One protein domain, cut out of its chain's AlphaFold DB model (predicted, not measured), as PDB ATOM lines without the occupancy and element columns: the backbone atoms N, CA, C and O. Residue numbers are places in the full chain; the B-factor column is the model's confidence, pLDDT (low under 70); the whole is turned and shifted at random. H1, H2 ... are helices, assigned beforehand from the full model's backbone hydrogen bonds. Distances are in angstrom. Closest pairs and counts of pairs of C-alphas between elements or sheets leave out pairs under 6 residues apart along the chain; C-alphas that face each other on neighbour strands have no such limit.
ATOM      1  N   ARG A 366     340.628 606.948 409.227       81.50
ATOM      2  CA  ARG A 366     341.185 607.180 407.887       81.50
ATOM      3  C   ARG A 366     340.535 606.343 406.780       81.50
ATOM      4  O   ARG A 366     340.171 606.921 405.765       81.50
ATOM      5  N   TYR A 367     340.338 605.038 406.965       83.38
ATOM      6  CA  TYR A 367     339.656 604.165 406.002       83.38
ATOM      7  C   TYR A 367     338.218 604.638 405.750       83.38
ATOM      8  O   TYR A 367     337.791 604.820 404.607       83.38
ATOM      9  N   ILE A 368     337.486 604.921 406.830       84.12
ATOM     10  CA  ILE A 368     336.114 605.435 406.753       84.12
ATOM     11  C   ILE A 368     336.109 606.815 406.083       84.12
ATOM     12  O   ILE A 368     335.299 607.075 405.190       84.12
ATOM     13  N   ALA A 369     337.048 607.692 406.457       88.88
ATOM     14  CA  ALA A 369     337.219 608.988 405.813       88.88
ATOM     15  C   ALA A 369     337.520 608.855 404.316       88.88
ATOM     16  O   ALA A 369     336.947 609.612 403.538       88.88
ATOM     17  N   TYR A 370     338.338 607.888 403.892       90.19
ATOM     18  CA  TYR A 370     338.614 607.626 402.478       90.19
ATOM     19  C   TYR A 370     337.332 607.255 401.730       90.19
ATOM     20  O   TYR A 370     336.988 607.908 400.745       90.19
ATOM     21  N   LYS A 371     336.574 606.263 402.217       89.25
ATOM     22  CA  LYS A 371     335.322 605.837 401.568       89.25
ATOM     23  C   LYS A 371     334.309 606.981 401.505       89.25
ATOM     24  O   LYS A 371     333.698 607.193 400.458       89.25
ATOM     25  N   PHE A 372     334.180 607.764 402.575       90.50
ATOM     26  CA  PHE A 372     333.301 608.932 402.595       90.50
ATOM     27  C   PHE A 372     333.733 610.011 401.595       90.50
ATOM     28  O   PHE A 372     332.929 610.453 400.777       90.50
ATOM     29  N   LEU A 373     335.006 610.409 401.606       91.50
ATOM     30  CA  LEU A 373     335.534 611.422 400.692       91.50
ATOM     31  C   LEU A 373     335.440 610.975 399.228       91.50
ATOM     32  O   LEU A 373     335.141 611.807 398.372       91.50
ATOM     33  N   LYS A 374     335.621 609.680 398.939       89.81
ATOM     34  CA  LYS A 374     335.459 609.105 397.599       89.81
ATOM     35  C   LYS A 374     334.023 609.265 397.100       89.81
ATOM     36  O   LYS A 374     333.831 609.784 396.005       89.81
ATOM     37  N   MET A 375     333.027 608.942 397.931       87.44
ATOM     38  CA  MET A 375     331.612 609.161 397.600       87.44
ATOM     39  C   MET A 375     331.323 610.638 397.289       87.44
ATOM     40  O   MET A 375     330.681 610.957 396.287       87.44
ATOM     41  N   ILE A 376     331.846 611.557 398.106       91.00
ATOM     42  CA  ILE A 376     331.690 613.001 397.870       91.00
ATOM     43  C   ILE A 376     332.379 613.436 396.566       91.00
ATOM     44  O   ILE A 376     331.819 614.235 395.814       91.00
ATOM     45  N   ASN A 377     333.566 612.904 396.267       90.81
ATOM     46  CA  ASN A 377     334.300 613.182 395.030       90.81
ATOM     47  C   ASN A 377     333.580 612.640 393.778       90.81
ATOM     48  O   ASN A 377     333.626 613.253 392.714       90.81
ATOM     49  N   GLU A 378     332.846 611.535 393.917       87.62
ATOM     50  CA  GLU A 378     331.993 610.938 392.881       87.62
ATOM     51  C   GLU A 378     330.637 611.658 392.720       87.62
ATOM     52  O   GLU A 378     329.794 611.242 391.928       87.62
ATOM     53  N   ASN A 379     330.444 612.795 393.401       88.50
ATOM     54  CA  ASN A 379     329.216 613.600 393.419       88.50
ATOM     55  C   ASN A 379     327.994 612.872 394.001       88.50
ATOM     56  O   ASN A 379     326.855 613.202 393.655       88.50
ATOM     57  N   ILE A 380     328.208 611.909 394.901       79.25
ATOM     58  CA  ILE A 380     327.129 611.345 395.714       79.25
ATOM     59  C   ILE A 380     326.642 612.420 396.691       79.25
ATOM     60  O   ILE A 380     327.435 613.188 397.244       79.25
ATOM     61  N   ASP A 381     325.323 612.491 396.887       89.06
ATOM     62  CA  ASP A 381     324.719 613.448 397.808       89.06
ATOM     63  C   ASP A 381     325.307 613.308 399.222       89.06
ATOM     64  O   ASP A 381     325.480 612.202 399.733       89.06
ATOM     65  N   PHE A 382     325.611 614.441 399.860       84.88
ATOM     66  CA  PHE A 382     326.311 614.467 401.143       84.88
ATOM     67  C   PHE A 382     325.528 613.764 402.254       84.88
ATOM     68  O   PHE A 382     326.117 613.064 403.070       84.88
ATOM     69  N   GLU A 383     324.207 613.944 402.294       83.62
ATOM     70  CA  GLU A 383     323.348 613.355 403.324       83.62
ATOM     71  C   GLU A 383     323.201 611.847 403.101       83.62
ATOM     72  O   GLU A 383     323.186 611.074 404.059       83.62
ATOM     73  N   TYR A 384     323.210 611.409 401.842       71.00
ATOM     74  CA  TYR A 384     323.272 609.989 401.513       71.00
ATOM     75  C   TYR A 384     324.641 609.365 401.832       71.00
ATOM     76  O   TYR A 384     324.700 608.291 402.423       71.00
ATOM     77  N   ALA A 385     325.750 610.042 401.519       77.19
ATOM     78  CA  ALA A 385     327.098 609.586 401.869       77.19
ATOM     79  C   ALA A 385     327.296 609.496 403.394       77.19
ATOM     80  O   ALA A 385     327.966 608.579 403.875       77.19
ATOM     81  N   MET A 386     326.683 610.417 404.153       82.06
ATOM     82  CA  MET A 386     326.612 610.352 405.615       82.06
ATOM     83  C   MET A 386     325.899 609.077 406.051       82.06
ATOM     84  O   MET A 386     326.506 608.251 406.722       82.06
ATOM     85  N   PHE A 387     324.657 608.886 405.596       71.50
ATOM     86  CA  PHE A 387     323.850 607.713 405.929       71.50
ATOM     87  C   PHE A 387     324.574 606.398 405.606       71.50
ATOM     88  O   PHE A 387     324.605 605.488 406.429       71.50
ATOM     89  N   MET A 388     325.204 606.308 404.431       65.00
ATOM     90  CA  MET A 388     325.963 605.127 404.019       65.00
ATOM     91  C   MET A 388     327.182 604.884 404.908       65.00
ATOM     92  O   MET A 388     327.487 603.735 405.213       65.00
ATOM     93  N   SER A 389     327.859 605.942 405.358       75.56
ATOM     94  CA  SER A 389     329.011 605.800 406.252       75.56
ATOM     95  C   SER A 389     328.590 605.363 407.652       75.56
ATOM     96  O   SER A 389     329.221 604.481 408.227       75.56
ATOM     97  N   GLU A 390     327.502 605.932 408.176       72.12
ATOM     98  CA  GLU A 390     326.958 605.554 409.484       72.12
ATOM     99  C   GLU A 390     326.458 604.108 409.484       72.12
ATOM    100  O   GLU A 390     326.765 603.347 410.398       72.12
ATOM    101  N   LYS A 391     325.750 603.703 408.423       70.38
ATOM    102  CA  LYS A 391     325.184 602.358 408.298       70.38
ATOM    103  C   LYS A 391     326.242 601.284 408.034       70.38
ATOM    104  O   LYS A 391     326.192 600.233 408.661       70.38
ATOM    105  N   ASN A 392     327.174 601.521 407.108       64.56
ATOM    106  CA  ASN A 392     328.110 600.481 406.662       64.56
ATOM    107  C   ASN A 392     329.332 600.338 407.571       64.56
ATOM    108  O   ASN A 392     329.936 599.270 407.596       64.56
ATOM    109  N   PHE A 393     329.713 601.399 408.286       70.88
ATOM    110  CA  PHE A 393     330.904 601.402 409.144       70.88
ATOM    111  C   PHE A 393     330.574 601.584 410.626       70.88
ATOM    112  O   PHE A 393     331.487 601.746 411.431       70.88
ATOM    113  N   ASN A 394     329.282 601.570 410.984       70.50
ATOM    114  CA  ASN A 394     328.789 601.655 412.359       70.50
ATOM    115  C   ASN A 394     329.443 602.795 413.172       70.50
ATOM    116  O   ASN A 394     329.837 602.627 414.326       70.50
ATOM    117  N   ILE A 395     329.602 603.962 412.540       72.75
ATOM    118  CA  ILE A 395     330.232 605.156 413.113       72.75
ATOM    119  C   ILE A 395     329.217 606.291 413.165       72.75
ATOM    120  O   ILE A 395     328.543 606.558 412.179       72.75
ATOM    121  N   GLU A 396     329.128 607.020 414.278       79.56
ATOM    122  CA  GLU A 396     328.355 608.264 414.276       79.56
ATOM    123  C   GLU A 396     329.028 609.291 413.359       79.56
ATOM    124  O   GLU A 396     330.223 609.581 413.505       79.56
ATOM    125  N   PHE A 397     328.269 609.933 412.466       82.88
ATOM    126  CA  PHE A 397     328.846 610.936 411.573       82.88
ATOM    127  C   PHE A 397     329.474 612.102 412.344       82.88
ATOM    128  O   PHE A 397     330.393 612.742 411.847       82.88
ATOM    129  N   SER A 398     329.036 612.366 413.577       85.06
ATOM    130  CA  SER A 398     329.644 613.353 414.476       85.06
ATOM    131  C   SER A 398     331.150 613.103 414.698       85.06
ATOM    132  O   SER A 398     331.940 614.053 414.704       85.06
ATOM    133  N   ILE A 399     331.555 611.834 414.813       83.12
ATOM    134  CA  ILE A 399     332.933 611.388 415.047       83.12
ATOM    135  C   ILE A 399     333.745 611.508 413.759       83.12
ATOM    136  O   ILE A 399     334.813 612.125 413.754       83.12
ATOM    137  N   LEU A 400     333.209 610.985 412.652       85.75
ATOM    138  CA  LEU A 400     333.834 611.101 411.335       85.75
ATOM    139  C   LEU A 400     334.020 612.571 410.946       85.75
ATOM    140  O   LEU A 400     335.107 612.986 410.555       85.75
ATOM    141  N   LYS A 401     332.981 613.389 411.123       88.62
ATOM    142  CA  LYS A 401     333.001 614.822 410.835       88.62
ATOM    143  C   LYS A 401     334.076 615.549 411.627       88.62
ATOM    144  O   LYS A 401     334.787 616.359 411.048       88.62
ATOM    145  N   LYS A 402     334.238 615.240 412.917       88.44
ATOM    146  CA  LYS A 402     335.312 615.820 413.730       88.44
ATOM    147  C   LYS A 402     336.686 615.545 413.111       88.44
ATOM    148  O   LYS A 402     337.471 616.474 412.970       88.44
ATOM    149  N   PHE A 403     336.951 614.308 412.691       90.06
ATOM    150  CA  PHE A 403     338.209 613.948 412.031       90.06
ATOM    151  C   PHE A 403     338.391 614.649 410.677       90.06
ATOM    152  O   PHE A 403     339.472 615.164 410.388       90.06
ATOM    153  N   LEU A 404     337.341 614.708 409.856       92.06
ATOM    154  CA  LEU A 404     337.367 615.407 408.568       92.06
ATOM    155  C   LEU A 404     337.624 616.913 408.739       92.06
ATOM    156  O   LEU A 404     338.401 617.486 407.976       92.06
ATOM    157  N   ASP A 405     337.004 617.539 409.741       91.19
ATOM    158  CA  ASP A 405     337.149 618.963 410.046       91.19
ATOM    159  C   ASP A 405     338.548 619.266 410.624       91.19
ATOM    160  O   ASP A 405     339.187 620.236 410.213       91.19
ATOM    161  N   GLU A 406     339.066 618.424 411.528       91.31
ATOM    162  CA  GLU A 406     340.409 618.564 412.125       91.31
ATOM    163  C   GLU A 406     341.533 618.482 411.084       91.31
ATOM    164  O   GLU A 406     342.529 619.196 411.200       91.31
ATOM    165  N   ASN A 407     341.358 617.656 410.049       91.19
ATOM    166  CA  ASN A 407     342.318 617.517 408.950       91.19
ATOM    167  C   ASN A 407     341.988 618.410 407.742       91.19
ATOM    168  O   ASN A 407     342.668 618.344 406.720       91.19
ATOM    169  N   ASN A 408     340.961 619.263 407.848       94.12
ATOM    170  CA  ASN A 408     340.502 620.148 406.779       94.12
ATOM    171  C   ASN A 408     340.205 619.396 405.466       94.12
ATOM    172  O   ASN A 408     340.470 619.923 404.394       94.12
ATOM    173  N   TYR A 409     339.667 618.174 405.520       95.88
ATOM    174  CA  TYR A 409     339.324 617.368 404.334       95.88
ATOM    175  C   TYR A 409     337.991 617.762 403.696       95.88
ATOM    176  O   TYR A 409     337.756 617.504 402.514       95.88
ATOM    177  N   ILE A 410     337.115 618.407 404.468       92.88
ATOM    178  CA  ILE A 410     335.812 618.868 404.002       92.88
ATOM    179  C   ILE A 410     335.534 620.290 404.476       92.88
ATOM    180  O   ILE A 410     335.929 620.696 405.565       92.88
ATOM    181  N   LYS A 411     334.822 621.055 403.647       92.19
ATOM    182  CA  LYS A 411     334.317 622.385 403.986       92.19
ATOM    183  C   LYS A 411     333.023 622.656 403.235       92.19
ATOM    184  O   LYS A 411     332.942 622.418 402.035       92.19
ATOM    185  N   ASP A 412     332.002 623.149 403.937       88.69
ATOM    186  CA  ASP A 412     330.688 623.468 403.356       88.69
ATOM    187  C   ASP A 412     330.100 622.311 402.519       88.69
ATOM    188  O   ASP A 412     329.592 622.512 401.416       88.69
ATOM    189  N   LYS A 413     330.196 621.081 403.052       86.62
ATOM    190  CA  LYS A 413     329.776 619.824 402.400       86.62
ATOM    191  C   LYS A 413     330.528 619.472 401.100       86.62
ATOM    192  O   LYS A 413     330.057 618.641 400.330       86.62
ATOM    193  N   LYS A 414     331.688 620.079 400.840       88.94
ATOM    194  CA  LYS A 414     332.539 619.783 399.677       88.94
ATOM    195  C   LYS A 414     333.922 619.325 400.108       88.94
ATOM    196  O   LYS A 414     334.447 619.814 401.107       88.94
ATOM    197  N   ILE A 415     334.509 618.424 399.327       93.50
ATOM    198  CA  ILE A 415     335.898 618.005 399.506       93.50
ATOM    199  C   ILE A 415     336.851 619.185 399.263       93.50
ATOM    200  O   ILE A 415     336.654 619.987 398.344       93.50
ATOM    201  N   THR A 416     337.849 619.329 400.128       95.69
ATOM    202  CA  THR A 416     338.909 620.340 400.007       95.69
ATOM    203  C   THR A 416     340.071 619.812 399.168       95.69
ATOM    204  O   THR A 416     340.070 618.664 398.723       95.69
ATOM    205  N   LYS A 417     341.103 620.638 398.964       94.88
ATOM    206  CA  LYS A 417     342.330 620.177 398.315       94.88
ATOM    207  C   LYS A 417     343.037 619.120 399.169       94.88
ATOM    208  O   LYS A 417     343.434 618.093 398.642       94.88
ATOM    209  N   GLU A 418     343.122 619.343 400.475       95.38
ATOM    210  CA  GLU A 418     343.724 618.415 401.432       95.38
ATOM    211  C   GLU A 418     342.979 617.072 401.464       95.38
ATOM    212  O   GLU A 418     343.607 616.026 401.570       95.38
ATOM    213  N   GLY A 419     341.648 617.083 401.307       93.69
ATOM    214  CA  GLY A 419     340.852 615.860 401.180       93.69
ATOM    215  C   GLY A 419     341.122 615.094 399.882       93.69
ATOM    216  O   GLY A 419     341.187 613.868 399.901       93.69
ATOM    217  N   ILE A 420     341.316 615.796 398.759       93.06
ATOM    218  CA  ILE A 420     341.709 615.176 397.479       93.06
ATOM    219  C   ILE A 420     343.123 614.596 397.576       93.06
ATOM    220  O   ILE A 420     343.359 613.475 397.130       93.06
ATOM    221  N   ASP A 421     344.054 615.337 398.178       92.19
ATOM    222  CA  ASP A 421     345.428 614.878 398.386       92.19
ATOM    223  C   ASP A 421     345.447 613.636 399.298       92.19
ATOM    224  O   ASP A 421     346.173 612.685 399.019       92.19
ATOM    225  N   PHE A 422     344.603 613.588 400.333       92.00
ATOM    226  CA  PHE A 422     344.412 612.394 401.157       92.00
ATOM    227  C   PHE A 422     343.856 611.211 400.355       92.00
ATOM    228  O   PHE A 422     344.392 610.113 400.467       92.00
ATOM    229  N   LEU A 423     342.825 611.418 399.524       91.81
ATOM    230  CA  LEU A 423     342.264 610.357 398.679       91.81
ATOM    231  C   LEU A 423     343.314 609.753 397.749       91.81
ATOM    232  O   LEU A 423     343.443 608.539 397.698       91.81
ATOM    233  N   ASN A 424     344.069 610.588 397.038       89.81
ATOM    234  CA  ASN A 424     345.013 610.115 396.025       89.81
ATOM    235  C   ASN A 424     346.245 609.422 396.622       89.81
ATOM    236  O   ASN A 424     346.880 608.638 395.931       89.81
ATOM    237  N   ASN A 425     346.576 609.698 397.887       88.56
ATOM    238  CA  ASN A 425     347.741 609.125 398.566       88.56
ATOM    239  C   ASN A 425     347.372 608.055 399.610       88.56
ATOM    240  O   ASN A 425     348.237 607.590 400.349       88.56
ATOM    241  N   HIS A 426     346.098 607.669 399.713       91.38
ATOM    242  CA  HIS A 426     345.677 606.602 400.617       91.38
ATOM    243  C   HIS A 426     346.066 605.231 400.034       91.38
ATOM    244  O   HIS A 426     345.850 605.025 398.841       91.38
ATOM    245  N   PRO A 427     346.536 604.245 400.825       89.44
ATOM    246  CA  PRO A 427     346.873 602.906 400.321       89.44
ATOM    247  C   PRO A 427     345.726 602.285 399.517       89.44
ATOM    248  O   PRO A 427     345.918 601.778 398.415       89.44
ATOM    249  N   LEU A 428     344.498 602.415 400.021       88.31
ATOM    250  CA  LEU A 428     343.300 601.922 399.342       88.31
ATOM    251  C   LEU A 428     343.094 602.491 397.924       88.31
ATOM    252  O   LEU A 428     342.525 601.799 397.088       88.31
ATOM    253  N   HIS A 429     343.580 603.701 397.626       91.94
ATOM    254  CA  HIS A 429     343.538 604.248 396.267       91.94
ATOM    255  C   HIS A 429     344.319 603.378 395.292       91.94
ATOM    256  O   HIS A 429     343.792 602.992 394.253       91.94
ATOM    257  N   TYR A 430     345.556 603.037 395.644       90.88
ATOM    258  CA  TYR A 430     346.434 602.227 394.808       90.88
ATOM    259  C   TYR A 430     345.967 600.774 394.735       90.88
ATOM    260  O   TYR A 430     345.994 600.172 393.664       90.88
ATOM    261  N   TYR A 431     345.476 600.248 395.857       86.31
ATOM    262  CA  TYR A 431     344.914 598.904 395.929       86.31
ATOM    263  C   TYR A 431     343.713 598.737 394.981       86.31
ATOM    264  O   TYR A 431     343.652 597.769 394.225       86.31
ATOM    265  N   GLU A 432     342.800 599.718 394.961       85.06
ATOM    266  CA  GLU A 432     341.650 599.744 394.047       85.06
ATOM    267  C   GLU A 432     342.062 600.062 392.598       85.06
ATOM    268  O   GLU A 432     341.516 599.472 391.668       85.06
ATOM    269  N   LYS A 433     343.013 600.986 392.389       88.81
ATOM    270  CA  LYS A 433     343.488 601.415 391.059       88.81
ATOM    271  C   LYS A 433     344.109 600.266 390.265       88.81
ATOM    272  O   LYS A 433     343.914 600.214 389.058       88.81
ATOM    273  N   TYR A 434     344.858 599.392 390.935       90.62
ATOM    274  CA  TYR A 434     345.601 598.295 390.309       90.62
ATOM    275  C   TYR A 434     344.984 596.916 390.552       90.62
ATOM    276  O   TYR A 434     345.641 595.910 390.297       90.62
ATOM    277  N   HIS A 435     343.745 596.860 391.056       86.69
ATOM    278  CA  HIS A 435     343.019 595.608 391.287       86.69
ATOM    279  C   HIS A 435     343.835 594.577 392.084       86.69
ATOM    280  O   HIS A 435     343.909 593.399 391.741       86.69
ATOM    281  N   MET A 436     344.462 595.024 393.174       85.31
ATOM    282  CA  MET A 436     345.339 594.201 394.016       85.31
ATOM    283  C   MET A 436     344.562 593.230 394.928       85.31
ATOM    284  O   MET A 436     345.077 592.802 395.955       85.31
ATOM    285  N   ASP A 437     343.340 592.840 394.555       83.06
ATOM    286  CA  ASP A 437     342.417 592.037 395.372       83.06
ATOM    287  C   ASP A 437     342.950 590.629 395.703       83.06
ATOM    288  O   ASP A 437     342.463 589.966 396.617       83.06
ATOM    289  N   ILE A 438     343.978 590.179 394.978       79.56
ATOM    290  CA  ILE A 438     344.655 588.889 395.170       79.56
ATOM    291  C   ILE A 438     345.692 588.889 396.305       79.56
ATOM    292  O   ILE A 438     346.218 587.831 396.654       79.56
ATOM    293  N   VAL A 439     346.012 590.049 396.889       80.75
ATOM    294  CA  VAL A 439     346.946 590.171 398.021       80.75
ATOM    295  C   VAL A 439     346.245 590.729 399.257       80.75
ATOM    296  O   VAL A 439     345.292 591.480 399.161       80.75
ATOM    297  N   ASP A 440     346.710 590.376 400.455       83.88
ATOM    298  CA  ASP A 440     346.083 590.820 401.710       83.88
ATOM    299  C   ASP A 440     346.199 592.349 401.908       83.88
ATOM    300  O   ASP A 440     347.309 592.876 402.064       83.88
ATOM    301  N   TYR A 441     345.057 593.053 401.938       82.31
ATOM    302  CA  TYR A 441     345.000 594.511 402.118       82.31
ATOM    303  C   TYR A 441     345.644 594.974 403.428       82.31
ATOM    304  O   TYR A 441     346.367 595.962 403.420       82.31
ATOM    305  N   THR A 442     345.444 594.264 404.541       80.56
ATOM    306  CA  THR A 442     345.990 594.663 405.852       80.56
ATOM    307  C   THR A 442     347.517 594.670 405.824       80.56
ATOM    308  O   THR A 442     348.167 595.592 406.321       80.56
ATOM    309  N   ARG A 443     348.119 593.658 405.187       85.19
ATOM    310  CA  ARG A 443     349.573 593.576 404.994       85.19
ATOM    311  C   ARG A 443     350.089 594.649 404.044       85.19
ATOM    312  O   ARG A 443     351.184 595.168 404.272       85.19
ATOM    313  N   PHE A 444     349.335 594.962 402.993       88.38
ATOM    314  CA  PHE A 444     349.680 596.037 402.068       88.38
ATOM    315  C   PHE A 444     349.594 597.410 402.739       88.38
ATOM    316  O   PHE A 444     350.543 598.177 402.652       88.38
ATOM    317  N   GLU A 445     348.512 597.696 403.459       86.94
ATOM    318  CA  GLU A 445     348.288 598.951 404.177       86.94
ATOM    319  C   GLU A 445     349.395 599.212 405.198       86.94
ATOM    320  O   GLU A 445     349.976 600.297 405.217       86.94
ATOM    321  N   GLN A 446     349.745 598.206 406.003       86.75
ATOM    322  CA  GLN A 446     350.856 598.325 406.940       86.75
ATOM    323  C   GLN A 446     352.176 598.605 406.210       86.75
ATOM    324  O   GLN A 446     352.906 599.522 406.580       86.75
ATOM    325  N   PHE A 447     352.466 597.858 405.141       90.19
ATOM    326  CA  PHE A 447     353.673 598.078 404.349       90.19
ATOM    327  C   PHE A 447     353.702 599.468 403.701       90.19
ATOM    328  O   PHE A 447     354.765 600.077 403.627       90.19
ATOM    329  N   PHE A 448     352.554 599.975 403.261       92.06
ATOM    330  CA  PHE A 448     352.431 601.283 402.635       92.06
ATOM    331  C   PHE A 448     352.764 602.402 403.616       92.06
ATOM    332  O   PHE A 448     353.558 603.284 403.301       92.06
ATOM    333  N   TRP A 449     352.234 602.327 404.838       87.69
ATOM    334  CA  TRP A 449     352.536 603.318 405.870       87.69
ATOM    335  C   TRP A 449     353.960 603.221 406.423       87.69
ATOM    336  O   TRP A 449     354.513 604.237 406.835       87.69
ATOM    337  N   ASP A 450     354.569 602.035 406.407       90.06
ATOM    338  CA  ASP A 450     355.959 601.837 406.834       90.06
ATOM    339  C   ASP A 450     356.994 602.345 405.803       90.06
ATOM    340  O   ASP A 450     358.188 602.368 406.104       90.06
ATOM    341  N   ASN A 451     356.560 602.729 404.595       90.44
ATOM    342  CA  ASN A 451     357.411 603.214 403.499       90.44
ATOM    343  C   ASN A 451     356.891 604.549 402.930       90.44
ATOM    344  O   ASN A 451     356.887 604.755 401.717       90.44
ATOM    345  N   ASP A 452     356.436 605.451 403.806       84.56
ATOM    346  CA  ASP A 452     355.850 606.754 403.451       84.56
ATOM    347  C   ASP A 452     356.831 607.749 402.791       84.56
ATOM    348  O   ASP A 452     356.434 608.833 402.358       84.56
ATOM    349  N   ASP A 453     358.110 607.380 402.693       88.75
ATOM    350  CA  ASP A 453     359.168 608.121 402.013       88.75
ATOM    351  C   ASP A 453     359.246 607.854 400.499       88.75
ATOM    352  O   ASP A 453     359.961 608.567 399.787       88.75
ATOM    353  N   LEU A 454     358.521 606.850 400.002       89.19
ATOM    354  CA  LEU A 454     358.483 606.451 398.595       89.19
ATOM    355  C   LEU A 454     357.209 606.935 397.890       89.19
ATOM    356  O   LEU A 454     356.195 607.224 398.521       89.19
ATOM    357  N   ASP A 455     357.248 606.987 396.557       91.06
ATOM    358  CA  ASP A 455     356.033 607.195 395.764       91.06
ATOM    359  C   ASP A 455     355.109 605.967 395.849       91.06
ATOM    360  O   ASP A 455     355.583 604.829 395.877       91.06
ATOM    361  N   GLY A 456     353.791 606.183 395.871       89.81
ATOM    362  CA  GLY A 456     352.812 605.111 396.065       89.81
ATOM    363  C   GLY A 456     352.890 603.993 395.021       89.81
ATOM    364  O   GLY A 456     352.722 602.826 395.375       89.81
ATOM    365  N   ASP A 457     353.239 604.303 393.769       93.50
ATOM    366  CA  ASP A 457     353.440 603.270 392.750       93.50
ATOM    367  C   ASP A 457     354.716 602.444 393.014       93.50
ATOM    368  O   ASP A 457     354.734 601.223 392.828       93.50
ATOM    369  N   GLU A 458     355.781 603.085 393.513       93.44
ATOM    370  CA  GLU A 458     357.024 602.409 393.909       93.44
ATOM    371  C   GLU A 458     356.797 601.482 395.113       93.44
ATOM    372  O   GLU A 458     357.339 600.371 395.158       93.44
ATOM    373  N   ILE A 459     355.963 601.902 396.068       93.81
ATOM    374  CA  ILE A 459     355.543 601.076 397.208       93.81
ATOM    375  C   ILE A 459     354.793 599.834 396.716       93.81
ATOM    376  O   ILE A 459     355.113 598.725 397.155       93.81
ATOM    377  N   CYS A 460     353.837 599.988 395.792       93.75
ATOM    378  CA  CYS A 460     353.093 598.861 395.227       93.75
ATOM    379  C   CYS A 460     354.019 597.843 394.557       93.75
ATOM    380  O   CYS A 460     353.925 596.650 394.850       93.75
ATOM    381  N   LEU A 461     354.961 598.297 393.723       94.69
ATOM    382  CA  LEU A 461     355.938 597.412 393.079       94.69
ATOM    383  C   LEU A 461     356.787 596.654 394.111       94.69
ATOM    384  O   LEU A 461     356.884 595.429 394.048       94.69
ATOM    385  N   LYS A 462     357.332 597.352 395.118       93.94
ATOM    386  CA  LYS A 462     358.133 596.725 396.187       93.94
ATOM    387  C   LYS A 462     357.335 595.746 397.045       93.94
ATOM    388  O   LYS A 462     357.903 594.788 397.574       93.94
ATOM    389  N   PHE A 463     356.041 595.991 397.233       94.19
ATOM    390  CA  PHE A 463     355.170 595.068 397.949       94.19
ATOM    391  C   PHE A 463     354.931 593.792 397.138       94.19
ATOM    392  O   PHE A 463     355.099 592.691 397.665       94.19
ATOM    393  N   LEU A 464     354.599 593.946 395.854       92.69
ATOM    394  CA  LEU A 464     354.284 592.848 394.941       92.69
ATOM    395  C   LEU A 464     355.506 591.989 394.578       92.69
ATOM    396  O   LEU A 464     355.350 590.801 394.306       92.69
ATOM    397  N   ASP A 465     356.729 592.524 394.639       91.56
ATOM    398  CA  ASP A 465     357.978 591.765 394.434       91.56
ATOM    399  C   ASP A 465     358.187 590.616 395.438       91.56
ATOM    400  O   ASP A 465     359.019 589.734 395.221       91.56
ATOM    401  N   LYS A 466     357.434 590.599 396.543       88.81
ATOM    402  CA  LYS A 466     357.470 589.521 397.545       88.81
ATOM    403  C   LYS A 466     356.686 588.276 397.126       88.81
ATOM    404  O   LYS A 466     356.729 587.276 397.842       88.81
ATOM    405  N   TYR A 467     355.964 588.350 396.014       85.50
ATOM    406  CA  TYR A 467     355.072 587.310 395.535       85.50
ATOM    407  C   TYR A 467     355.503 586.848 394.136       85.50
ATOM    408  O   TYR A 467     355.881 587.664 393.290       85.50
ATOM    409  N   ASP A 468     355.460 585.531 393.924       82.62
ATOM    410  CA  ASP A 468     355.824 584.844 392.680       82.62
ATOM    411  C   ASP A 468     354.551 584.221 392.086       82.62
ATOM    412  O   ASP A 468     354.185 583.096 392.430       82.62
ATOM    413  N   ASP A 469     353.818 585.016 391.302       87.56
ATOM    414  CA  ASP A 469     352.517 584.670 390.719       87.56
ATOM    415  C   ASP A 469     352.320 585.388 389.367       87.56
ATOM    416  O   ASP A 469     352.654 586.566 389.224       87.56
ATOM    417  N   GLU A 470     351.773 584.676 388.375       83.31
ATOM    418  CA  GLU A 470     351.603 585.162 386.997       83.31
ATOM    419  C   GLU A 470     350.644 586.366 386.910       83.31
ATOM    420  O   GLU A 470     350.916 587.309 386.169       83.31
ATOM    421  N   TYR A 471     349.580 586.401 387.722       83.88
ATOM    422  CA  TYR A 471     348.652 587.538 387.783       83.88
ATOM    423  C   TYR A 471     349.287 588.752 388.466       83.88
ATOM    424  O   TYR A 471     349.042 589.895 388.081       83.88
ATOM    425  N   ILE A 472     350.148 588.523 389.458       88.12
ATOM    426  CA  ILE A 472     350.899 589.601 390.111       88.12
ATOM    427  C   ILE A 472     351.878 590.257 389.134       88.12
ATOM    428  O   ILE A 472     352.067 591.474 389.178       88.12
ATOM    429  N   ASP A 473     352.476 589.490 388.226       89.88
ATOM    430  CA  ASP A 473     353.356 590.042 387.199       89.88
ATOM    431  C   ASP A 473     352.598 590.904 386.177       89.88
ATOM    432  O   ASP A 473     353.115 591.944 385.758       89.88
ATOM    433  N   GLU A 474     351.348 590.561 385.846       89.62
ATOM    434  CA  GLU A 474     350.474 591.427 385.044       89.62
ATOM    435  C   GLU A 474     350.196 592.767 385.747       89.62
ATOM    436  O   GLU A 474     350.353 593.824 385.127       89.62
ATOM    437  N   ILE A 475     349.885 592.738 387.050       90.00
ATOM    438  CA  ILE A 475     349.671 593.947 387.866       90.00
ATOM    439  C   ILE A 475     350.950 594.800 387.922       90.00
ATOM    440  O   ILE A 475     350.900 596.016 387.733       90.00
ATOM    441  N   LYS A 476     352.129 594.189 388.116       91.75
ATOM    442  CA  LYS A 476     353.418 594.911 388.102       91.75
ATOM    443  C   LYS A 476     353.664 595.610 386.762       91.75
ATOM    444  O   LYS A 476     354.165 596.735 386.738       91.75
ATOM    445  N   GLU A 477     353.346 594.959 385.645       91.31
ATOM    446  CA  GLU A 477     353.477 595.557 384.311       91.31
ATOM    447  C   GLU A 477     352.454 596.673 384.061       91.31
ATOM    448  O   GLU A 477     352.761 597.629 383.348       91.31
ATOM    449  N   GLU A 478     351.257 596.588 384.642       90.50
ATOM    450  CA  GLU A 478     350.277 597.676 384.622       90.50
ATOM    451  C   GLU A 478     350.755 598.895 385.418       90.50
ATOM    452  O   GLU A 478     350.699 600.013 384.901       90.50
ATOM    453  N   ILE A 479     351.294 598.693 386.626       91.06
ATOM    454  CA  ILE A 479     351.852 599.778 387.444       91.06
ATOM    455  C   ILE A 479     352.964 600.492 386.669       91.06
ATOM    456  O   ILE A 479     352.875 601.692 386.439       91.06
ATOM    457  N   LYS A 480     353.945 599.757 386.120       91.50
ATOM    458  CA  LYS A 480     355.053 600.339 385.330       91.50
ATOM    459  C   LYS A 480     354.614 601.119 384.084       91.50
ATOM    460  O   LYS A 480     355.399 601.912 383.571       91.50
ATOM    461  N   LYS A 481     353.426 600.847 383.535       87.38
ATOM    462  CA  LYS A 481     352.871 601.588 382.386       87.38
ATOM    463  C   LYS A 481     352.169 602.879 382.806       87.38
ATOM    464  O   LYS A 481     352.035 603.772 381.969       87.38
ATOM    465  N   ASN A 482     351.678 602.929 384.042       78.56
ATOM    466  CA  ASN A 482     350.877 604.018 384.593       78.56
ATOM    467  C   ASN A 482     351.681 604.973 385.499       78.56
ATOM    468  O   ASN A 482     351.198 606.084 385.738       78.56
ATOM    469  N   SER A 483     352.867 604.554 385.961       73.69
ATOM    470  CA  SER A 483     353.913 605.374 386.602       73.69
ATOM    471  C   SER A 483     354.747 606.146 385.585       73.69
ATOM    472  O   SER A 483     355.086 607.319 385.863       73.69
TER     473      SER A 483
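What this domain is: This is residues 366 to 483 of the 483 residues of an uncharacterized protein of Methanobrevibacter sp (UniProt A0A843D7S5). You see two lobes of four short helices each, set end to end along the longest axis: H1 to H4 make one, H5 to H8 the other, and the chain passes between them in the tight link from H4 to H5. In the first lobe H1 is in the middle, with H2, H3 and H4 round it; in the second H7 meets H5, H6 and H8. The printed part has 118 residues with eight named helices, H1 to H8 in order, and no named strand, and its class is all helix. It is only just compact, close to loose, with a radius of gyration of the C-alphas of 15.8 A, and it is elongated, spanning 45 by 26 by 25 A.

Where its parts are: Find C-alpha 366 at (341.185, 607.180, 407.887); from there H1 runs over residues 366 to 377, 15.8 A long. H2 follows at residues 382 to 393, 16.0 A, and H3 at 397 to 406, 13.9 A. Go on to C-alpha 417 at (342.330, 620.177, 398.315), where H4, residues 417 to 424, begins. Next come H5, residues 427 to 433, H6, residues 441 to 449, and H7, residues 456 to 464. H8, residues 470 to 482, is the longest at 19.0 A and ends with C-alpha 482 at (350.877, 604.018, 384.593).

How they stand to each other: Look first at H1 and H2, a helical hairpin: they touch at a shallow tilt of 30 degrees, opposite ways, with the closest C-alphas, of Met 375 and Ala 385, 6.2 A apart. With residues 368 to 369 alone H1 only just touches H3, with 3 pairs of C-alphas within 8 A; the closest are of Ala 369 and Leu 400, 6.8 A. With residues 370 to 374 alone it touches H4, closest at the C-alphas of Tyr 370 and Leu 423, 5.9 A. H1 and H5 are close but not clearly touching, 7.9 A between the C-alphas of Tyr 367 and Leu 428. H5 touches H6, with the C-alphas of Pro 427 and Glu 445 closest at 5.7 A. H7 touches H6 at a steep tilt of 51 degrees, closest at the C-alphas of Phe 448 and Ile 459, 6.3 A. H7 and H8 form the other helical hairpin, with a shallow tilt of 16 degrees; the C-alphas of Leu 461 and Lys 476 are closest, 6.1 A. In each of H1 to H8 every O i to N i+4 pair is within hydrogen-bond range.

The domain as a whole: The two C-alphas farthest apart are those of Asp 412 and Asp 468, 47.3 A. The printed part has no cut, and no link is long. Mean pLDDT of the printed part is 86.9; look for values under 70 at residues 388 and 392, both in H2.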